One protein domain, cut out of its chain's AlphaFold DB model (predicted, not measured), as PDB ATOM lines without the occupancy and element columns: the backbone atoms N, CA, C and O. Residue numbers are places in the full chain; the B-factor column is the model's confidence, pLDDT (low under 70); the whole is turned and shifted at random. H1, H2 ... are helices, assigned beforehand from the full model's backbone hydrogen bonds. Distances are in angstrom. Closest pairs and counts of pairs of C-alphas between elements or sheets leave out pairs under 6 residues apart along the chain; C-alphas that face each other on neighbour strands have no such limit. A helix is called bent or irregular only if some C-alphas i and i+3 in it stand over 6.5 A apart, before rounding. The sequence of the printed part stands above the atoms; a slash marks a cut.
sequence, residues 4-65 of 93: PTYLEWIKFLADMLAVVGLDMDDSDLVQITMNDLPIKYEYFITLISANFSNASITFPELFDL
ATOM      1  N   PRO A   4       4.088 -27.479  18.887       93.19
ATOM      2  CA  PRO A   4       3.616 -28.359  19.956       93.19
ATOM      3  C   PRO A   4       3.094 -29.692  19.424       93.19
ATOM      4  O   PRO A   4       3.559 -30.741  19.862       93.19
ATOM      5  N   THR A   5       2.213 -29.656  18.417       94.50
ATOM      6  CA  THR A   5       1.627 -30.877  17.850       94.50
ATOM      7  C   THR A   5       2.700 -31.783  17.237       94.50
ATOM      8  O   THR A   5       2.628 -32.999  17.372       94.50
ATOM      9  N   TYR A   6       3.719 -31.210  16.585       94.69
ATOM     10  CA  TYR A   6       4.840 -31.988  16.046       94.69
ATOM     11  C   TYR A   6       5.634 -32.693  17.144       94.69
ATOM     12  O   TYR A   6       5.912 -33.882  17.038       94.69
ATOM     13  N   LEU A   7       5.975 -31.986  18.220       94.94
ATOM     14  CA  LEU A   7       6.779 -32.569  19.290       94.94
ATOM     15  C   LEU A   7       6.000 -33.608  20.111       94.94
ATOM     16  O   LEU A   7       6.576 -34.602  20.548       94.94
ATOM     17  N   GLU A   8       4.697 -33.404  20.304       95.12
ATOM     18  CA  GLU A   8       3.801 -34.414  20.882       95.12
ATOM     19  C   GLU A   8       3.691 -35.648  19.983       95.12
ATOM     20  O   GLU A   8       3.690 -36.770  20.485       95.12
ATOM     21  N   TRP A   9       3.668 -35.460  18.662       95.00
ATOM     22  CA  TRP A   9       3.686 -36.565  17.708       95.00
ATOM     23  C   TRP A   9       4.983 -37.381  17.784       95.00
ATOM     24  O   TRP A   9       4.924 -38.608  17.793       95.00
ATOM     25  N   ILE A  10       6.142 -36.728  17.914       94.38
ATOM     26  CA  ILE A  10       7.426 -37.419  18.122       94.38
ATOM     27  C   ILE A  10       7.410 -38.234  19.425       94.38
ATOM     28  O   ILE A  10       7.783 -39.404  19.403       94.38
ATOM     29  N   LYS A  11       6.914 -37.663  20.535       94.06
ATOM     30  CA  LYS A  11       6.745 -38.394  21.808       94.06
ATOM     31  C   LYS A  11       5.853 -39.616  21.646       94.06
ATOM     32  O   LYS A  11       6.232 -40.707  22.044       94.06
ATOM     33  N   PHE A  12       4.704 -39.437  21.004       94.88
ATOM     34  CA  PHE A  12       3.768 -40.522  20.757       94.88
ATOM     35  C   PHE A  12       4.404 -41.665  19.952       94.88
ATOM     36  O   PHE A  12       4.210 -42.832  20.283       94.88
ATOM     37  N   LEU A  13       5.184 -41.351  18.913       93.88
ATOM     38  CA  LEU A  13       5.905 -42.367  18.143       93.88
ATOM     39  C   LEU A  13       6.961 -43.091  18.986       93.88
ATOM     40  O   LEU A  13       7.056 -44.314  18.900       93.88
ATOM     41  N   ALA A  14       7.711 -42.359  19.811       94.25
ATOM     42  CA  ALA A  14       8.695 -42.935  20.722       94.25
ATOM     43  C   ALA A  14       8.040 -43.895  21.729       94.25
ATOM     44  O   ALA A  14       8.484 -45.030  21.879       94.25
ATOM     45  N   ASP A  15       6.926 -43.483  22.340       94.62
ATOM     46  CA  ASP A  15       6.160 -44.305  23.282       94.62
ATOM     47  C   ASP A  15       5.623 -45.580  22.607       94.62
ATOM     48  O   ASP A  15       5.677 -46.673  23.172       94.62
ATOM     49  N   MET A  16       5.137 -45.470  21.366       95.12
ATOM     50  CA  MET A  16       4.673 -46.617  20.578       95.12
ATOM     51  C   MET A  16       5.800 -47.609  20.265       95.12
ATOM     52  O   MET A  16       5.568 -48.820  20.263       95.12
ATOM     53  N   LEU A  17       7.010 -47.113  20.000       93.62
ATOM     54  CA  LEU A  17       8.188 -47.946  19.759       93.62
ATOM     55  C   LEU A  17       8.673 -48.623  21.049       93.62
ATOM     56  O   LEU A  17       8.947 -49.825  21.039       93.62
ATOM     57  N   ALA A  18       8.647 -47.916  22.179       93.25
ATOM     58  CA  ALA A  18       8.963 -48.482  23.489       93.25
ATOM     59  C   ALA A  18       8.035 -49.660  23.850       93.25
ATOM     60  O   ALA A  18       8.486 -50.699  24.333       93.25
ATOM     61  N   VAL A  19       6.736 -49.569  23.528       94.69
ATOM     62  CA  VAL A  19       5.762 -50.660  23.762       94.69
ATOM     63  C   VAL A  19       6.140 -51.960  23.039       94.69
ATOM     64  O   VAL A  19       5.836 -53.047  23.536       94.69
ATOM     65  N   VAL A  20       6.809 -51.880  21.885       94.12
ATOM     66  CA  VAL A  20       7.271 -53.056  21.123       94.12
ATOM     67  C   VAL A  20       8.724 -53.443  21.426       94.12
ATOM     68  O   VAL A  20       9.275 -54.315  20.755       94.12
ATOM     69  N   GLY A  21       9.335 -52.836  22.451       91.88
ATOM     70  CA  GLY A  21      10.710 -53.101  22.879       91.88
ATOM     71  C   GLY A  21      11.780 -52.408  22.033       91.88
ATOM     72  O   GLY A  21      12.928 -52.849  22.029       91.88
ATOM     73  N   LEU A  22      11.407 -51.363  21.289       92.38
ATOM     74  CA  LEU A  22      12.314 -50.507  20.526       92.38
ATOM     75  C   LEU A  22      12.444 -49.154  21.231       92.38
ATOM     76  O   LEU A  22      11.927 -48.144  20.761       92.38
ATOM     77  N   ASP A  23      13.110 -49.152  22.383       90.06
ATOM     78  CA  ASP A  23      13.367 -47.918  23.122       90.06
ATOM     79  C   ASP A  23      14.287 -46.999  22.310       90.06
ATOM     80  O   ASP A  23      15.314 -47.433  21.784       90.06
ATOM     81  N   MET A  24      13.908 -45.727  22.218       91.00
ATOM     82  CA  MET A  24      14.722 -44.679  21.612       91.00
ATOM     83  C   MET A  24      15.376 -43.872  22.718       91.00
ATOM     84  O   MET A  24      14.704 -43.486  23.680       91.00
ATOM     85  N   ASP A  25      16.669 -43.608  22.582       91.50
ATOM     86  CA  ASP A  25      17.341 -42.723  23.519       91.50
ATOM     87  C   ASP A  25      17.108 -41.245  23.164       91.50
ATOM     88  O   ASP A  25      16.576 -40.880  22.109       91.50
ATOM     89  N   ASP A  26      17.500 -40.360  24.077       91.00
ATOM     90  CA  ASP A  26      17.371 -38.921  23.863       91.00
ATOM     91  C   ASP A  26      18.169 -38.434  22.645       91.00
ATOM     92  O   ASP A  26      17.767 -37.459  22.008       91.00
ATOM     93  N   SER A  27      19.275 -39.098  22.296       90.06
ATOM     94  CA  SER A  27      20.086 -38.745  21.130       90.06
ATOM     95  C   SER A  27      19.317 -39.001  19.839       90.06
ATOM     96  O   SER A  27      19.246 -38.114  18.983       90.06
ATOM     97  N   ASP A  28      18.677 -40.165  19.731       91.50
ATOM     98  CA  ASP A  28      17.843 -40.550  18.596       91.50
ATOM     99  C   ASP A  28      16.695 -39.553  18.409       91.50
ATOM    100  O   ASP A  28      16.478 -39.022  17.313       91.50
ATOM    101  N   LEU A  29      15.988 -39.239  19.498       93.38
ATOM    102  CA  LEU A  29      14.867 -38.301  19.476       93.38
ATOM    103  C   LEU A  29      15.309 -36.891  19.083       93.38
ATOM    104  O   LEU A  29      14.636 -36.240  18.279       93.38
ATOM    105  N   VAL A  30      16.443 -36.418  19.599       92.81
ATOM    106  CA  VAL A  30      17.025 -35.119  19.233       92.81
ATOM    107  C   VAL A  30      17.380 -35.081  17.749       92.81
ATOM    108  O   VAL A  30      16.992 -34.135  17.061       92.81
ATOM    109  N   GLN A  31      18.063 -36.103  17.231       90.81
ATOM    110  CA  GLN A  31      18.478 -36.149  15.828       90.81
ATOM    111  C   GLN A  31      17.285 -36.170  14.877       90.81
ATOM    112  O   GLN A  31      17.226 -35.360  13.951       90.81
ATOM    113  N   ILE A  32      16.313 -37.051  15.119       92.06
ATOM    114  CA  ILE A  32      15.103 -37.147  14.294       92.06
ATOM    115  C   ILE A  32      14.348 -35.824  14.321       92.06
ATOM    116  O   ILE A  32      13.974 -35.303  13.272       92.06
ATOM    117  N   THR A  33      14.201 -35.236  15.510       93.62
ATOM    118  CA  THR A  33      13.521 -33.952  15.666       93.62
ATOM    119  C   THR A  33      14.208 -32.864  14.855       93.62
ATOM    120  O   THR A  33      13.507 -32.155  14.140       93.62
ATOM    121  N   MET A  34      15.536 -32.727  14.958       92.06
ATOM    122  CA  MET A  34      16.316 -31.672  14.296       92.06
ATOM    123  C   MET A  34      16.386 -31.833  12.774       92.06
ATOM    124  O   MET A  34      16.334 -30.825  12.070       92.06
ATOM    125  N   ASN A  35      16.475 -33.067  12.274       91.00
ATOM    126  CA  ASN A  35      16.589 -33.355  10.842       91.00
ATOM    127  C   ASN A  35      15.312 -33.013  10.058       91.00
ATOM    128  O   ASN A  35      15.404 -32.622   8.897       91.00
ATOM    129  N   ASP A  36      14.142 -33.119  10.690       91.06
ATOM    130  CA  ASP A  36      12.840 -32.861  10.057       91.06
ATOM    131  C   ASP A  36      12.331 -31.419  10.248       91.06
ATOM    132  O   ASP A  36      11.212 -31.068   9.847       91.06
ATOM    133  N   LEU A  37      13.134 -30.534  10.851       93.56
ATOM    134  CA  LEU A  37      12.720 -29.149  11.055       93.56
ATOM    135  C   LEU A  37      12.690 -28.356   9.735       93.56
ATOM    136  O   LEU A  37      13.628 -28.401   8.940       93.56
ATOM    137  N   PRO A  38      11.657 -27.519   9.516       93.06
ATOM    138  CA  PRO A  38      11.608 -26.644   8.350       93.06
ATOM    139  C   PRO A  38      12.746 -25.615   8.328       93.06
ATOM    140  O   PRO A  38      13.151 -25.106   9.372       93.06
ATOM    141  N   ILE A  39      13.119 -25.156   7.128       91.94
ATOM    142  CA  ILE A  39      14.224 -24.202   6.896       91.94
ATOM    143  C   ILE A  39      14.162 -22.907   7.729       91.94
ATOM    144  O   ILE A  39      15.184 -22.299   8.031       91.94
ATOM    145  N   LYS A  40      12.970 -22.486   8.176       91.69
ATOM    146  CA  LYS A  40      12.801 -21.336   9.087       91.69
ATOM    147  C   LYS A  40      13.493 -21.518  10.452       91.69
ATOM    148  O   LYS A  40      13.628 -20.544  11.189       91.69
ATOM    149  N   TYR A  41      13.904 -22.741  10.788       94.50
ATOM    150  CA  TYR A  41      14.661 -23.087  11.988       94.50
ATOM    151  C   TYR A  41      16.162 -23.308  11.725       94.50
ATOM    152  O   TYR A  41      16.871 -23.585  12.681       94.50
ATOM    153  N   GLU A  42      16.684 -23.130  10.506       92.38
ATOM    154  CA  GLU A  42      18.110 -23.356  10.172       92.38
ATOM    155  C   GLU A  42      19.092 -22.686  11.142       92.38
ATOM    156  O   GLU A  42      20.011 -23.310  11.673       92.38
ATOM    157  N   TYR A  43      18.849 -21.410  11.460       91.12
ATOM    158  CA  TYR A  43      19.668 -20.687  12.434       91.12
ATOM    159  C   TYR A  43      19.653 -21.355  13.815       91.12
ATOM    160  O   TYR A  43      20.671 -21.415  14.500       91.12
ATOM    161  N   PHE A  44      18.486 -21.844  14.238       92.62
ATOM    162  CA  PHE A  44      18.351 -22.558  15.499       92.62
ATOM    163  C   PHE A  44      19.094 -23.893  15.455       92.62
ATOM    164  O   PHE A  44      19.853 -24.169  16.375       92.62
ATOM    165  N   ILE A  45      18.945 -24.670  14.379       91.69
ATOM    166  CA  ILE A  45      19.651 -25.943  14.179       91.69
ATOM    167  C   ILE A  45      21.160 -25.724  14.289       91.69
ATOM    168  O   ILE A  45      21.810 -26.352  15.118       91.69
ATOM    169  N   THR A  46      21.693 -24.751  13.546       91.44
ATOM    170  CA  THR A  46      23.118 -24.390  13.573       91.44
ATOM    171  C   THR A  46      23.581 -24.009  14.982       91.44
ATOM    172  O   THR A  46      24.642 -24.442  15.432       91.44
ATOM    173  N   LEU A  47      22.782 -23.214  15.702       90.56
ATOM    174  CA  LEU A  47      23.088 -22.791  17.067       90.56
ATOM    175  C   LEU A  47      23.117 -23.974  18.043       90.56
ATOM    176  O   LEU A  47      23.997 -24.027  18.903       90.56
ATOM    177  N   ILE A  48      22.168 -24.905  17.931       90.06
ATOM    178  CA  ILE A  48      22.145 -26.112  18.758       90.06
ATOM    179  C   ILE A  48      23.365 -26.981  18.428       90.06
ATOM    180  O   ILE A  48      24.142 -27.303  19.324       90.06
ATOM    181  N   SER A  49      23.624 -27.270  17.154       87.56
ATOM    182  CA  SER A  49      24.784 -28.071  16.748       87.56
ATOM    183  C   SER A  49      26.108 -27.483  17.251       87.56
ATOM    184  O   SER A  49      26.959 -28.222  17.740       87.56
ATOM    185  N   ALA A  50      26.273 -26.157  17.211       86.62
ATOM    186  CA  ALA A  50      27.486 -25.493  17.686       86.62
ATOM    187  C   ALA A  50      27.661 -25.535  19.218       86.62
ATOM    188  O   ALA A  50      28.778 -25.710  19.697       86.62
ATOM    189  N   ASN A  51      26.581 -25.378  19.993       80.94
ATOM    190  CA  ASN A  51      26.665 -25.287  21.460       80.94
ATOM    191  C   ASN A  51      26.659 -26.649  22.165       80.94
ATOM    192  O   ASN A  51      27.231 -26.779  23.245       80.94
ATOM    193  N   PHE A  52      26.039 -27.659  21.558       71.06
ATOM    194  CA  PHE A  52      25.838 -28.977  22.170       71.06
ATOM    195  C   PHE A  52      26.777 -30.054  21.603       71.06
ATOM    196  O   PHE A  52      26.663 -31.225  21.939       71.06
ATOM    197  N   SER A  53      27.787 -29.667  20.814       65.25
ATOM    198  CA  SER A  53      28.812 -30.597  20.304       65.25
ATOM    199  C   SER A  53      29.591 -31.339  21.410       65.25
ATOM    200  O   SER A  53      30.132 -32.408  21.152       65.25
ATOM    201  N   ASN A  54      29.633 -30.799  22.638       58.34
ATOM    202  CA  ASN A  54      30.350 -31.387  23.783       58.34
ATOM    203  C   ASN A  54      29.435 -31.788  24.958       58.34
ATOM    204  O   ASN A  54      29.901 -32.417  25.906       58.34
ATOM    205  N   ALA A  55      28.159 -31.398  24.923       62.50
ATOM    206  CA  ALA A  55      27.168 -31.677  25.957       62.50
ATOM    207  C   ALA A  55      25.903 -32.178  25.264       62.50
ATOM    208  O   ALA A  55      25.329 -31.449  24.461       62.50
ATOM    209  N   SER A  56      25.485 -33.414  25.549       77.50
ATOM    210  CA  SER A  56      24.278 -33.970  24.935       77.50
ATOM    211  C   SER A  56      23.061 -33.217  25.455       77.50
ATOM    212  O   SER A  56      22.751 -33.301  26.641       77.50
ATOM    213  N   ILE A  57      22.386 -32.485  24.571       90.19
ATOM    214  CA  ILE A  57      21.051 -31.964  24.856       90.19
ATOM    215  C   ILE A  57      20.087 -33.141  25.015       90.19
ATOM    216  O   ILE A  57      20.154 -34.109  24.257       90.19
ATOM    217  N   THR A  58      19.213 -33.062  26.008       92.62
ATOM    218  CA  THR A  58      18.132 -34.032  26.213       92.62
ATOM    219  C   THR A  58      16.924 -33.666  25.357       92.62
ATOM    220  O   THR A  58      16.709 -32.500  24.998       92.62
ATOM    221  N   PHE A  59      16.085 -34.642  25.025       93.00
ATOM    222  CA  PHE A  59      14.894 -34.365  24.225       93.00
ATOM    223  C   PHE A  59      13.909 -33.390  24.917       93.00
ATOM    224  O   PHE A  59      13.404 -32.489  24.241       93.00
ATOM    225  N   PRO A  60      13.666 -33.460  26.245       93.56
ATOM    226  CA  PRO A  60      12.883 -32.450  26.960       93.56
ATOM    227  C   PRO A  60      13.465 -31.029  26.871       93.56
ATOM    228  O   PRO A  60      12.713 -30.075  26.685       93.56
ATOM    229  N   GLU A  61      14.788 -30.869  26.940       93.69
ATOM    230  CA  GLU A  61      15.425 -29.555  26.772       93.69
ATOM    231  C   GLU A  61      15.234 -29.019  25.349       93.69
ATOM    232  O   GLU A  61      14.866 -27.856  25.161       93.69
ATOM    233  N   LEU A  62      15.429 -29.868  24.332       94.62
ATOM    234  CA  LEU A  62      15.184 -29.495  22.938       94.62
ATOM    235  C   LEU A  62      13.721 -29.084  22.719       94.62
ATOM    236  O   LEU A  62      13.458 -28.104  22.018       94.62
ATOM    237  N   PHE A  63      12.782 -29.809  23.333       94.62
ATOM    238  CA  PHE A  63      11.349 -29.530  23.271       94.62
ATOM    239  C   PHE A  63      11.049 -28.094  23.720       94.62
ATOM    240  O   PHE A  63      10.448 -27.317  22.972       94.62
ATOM    241  N   ASP A  64      11.527 -27.706  24.902       95.25
ATOM    242  CA  ASP A  64      11.303 -26.367  25.451       95.25
ATOM    243  C   ASP A  64      11.962 -25.273  24.599       95.25
ATOM    244  O   ASP A  64      11.351 -24.229  24.319       95.25
ATOM    245  N   LEU A  65      13.183 -25.517  24.115       95.19
ATOM    246  CA  LEU A  65      13.895 -24.588  23.236       95.19
ATOM    247  C   LEU A  65      13.162 -24.367  21.905       95.19
ATOM    248  O   LEU A  65      13.090 -23.230  21.422       95.19
TER     249      LEU A  65
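AT A GLANCE: This is residues 4 to 65 of the 93 residues of an uncharacterized protein of Nymphaea colorata (UniProt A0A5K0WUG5). Short helix H2 is the middle piece, with the longest helix, H1, to one side, H3 to another and H4 packed on it; residues 16 to 21 and 50 to 55 stick out. The printed part has 62 residues with four named helices, H1 to H4 in chain order, and no named strand: all helix. It is compact, with a radius of gyration of the C-alphas of 12.1 A, spanning 35 by 26 by 17 A.

HOW THE PARTS SIT: H1, residues 4 to 19, touches H2, residues 26 to 35, with residues 7 to 14 alone; this helical hairpin runs opposite ways at a steep tilt of 44 degrees, closest C-alphas Ile 10 and Thr 33, 7.4 A. H4, residues 59 to 65, touches H2, closest C-alphas Phe 59 and Asp 26, 5.2 A. H3, residues 39 to 51, is apart from H1. In H1, H2 and H4 every O i to N i+4 pair is within hydrogen-bond range; in H3, 7 of 9.

IN THESE COORDINATES: H1 is 22.7 A long from C-alpha 4 at (3.616, -28.359, 19.956), H2 14.2 A, H3 19.2 A and irregular, C-alphas 40 and 43 being 7.7 A apart, and H4 9.9 A, ending at C-alpha 65 at (13.895, -24.588, 23.236).

THE WHOLE: The printed part has no cut and no long link; pLDDT is under 70 at residues 53 to 55.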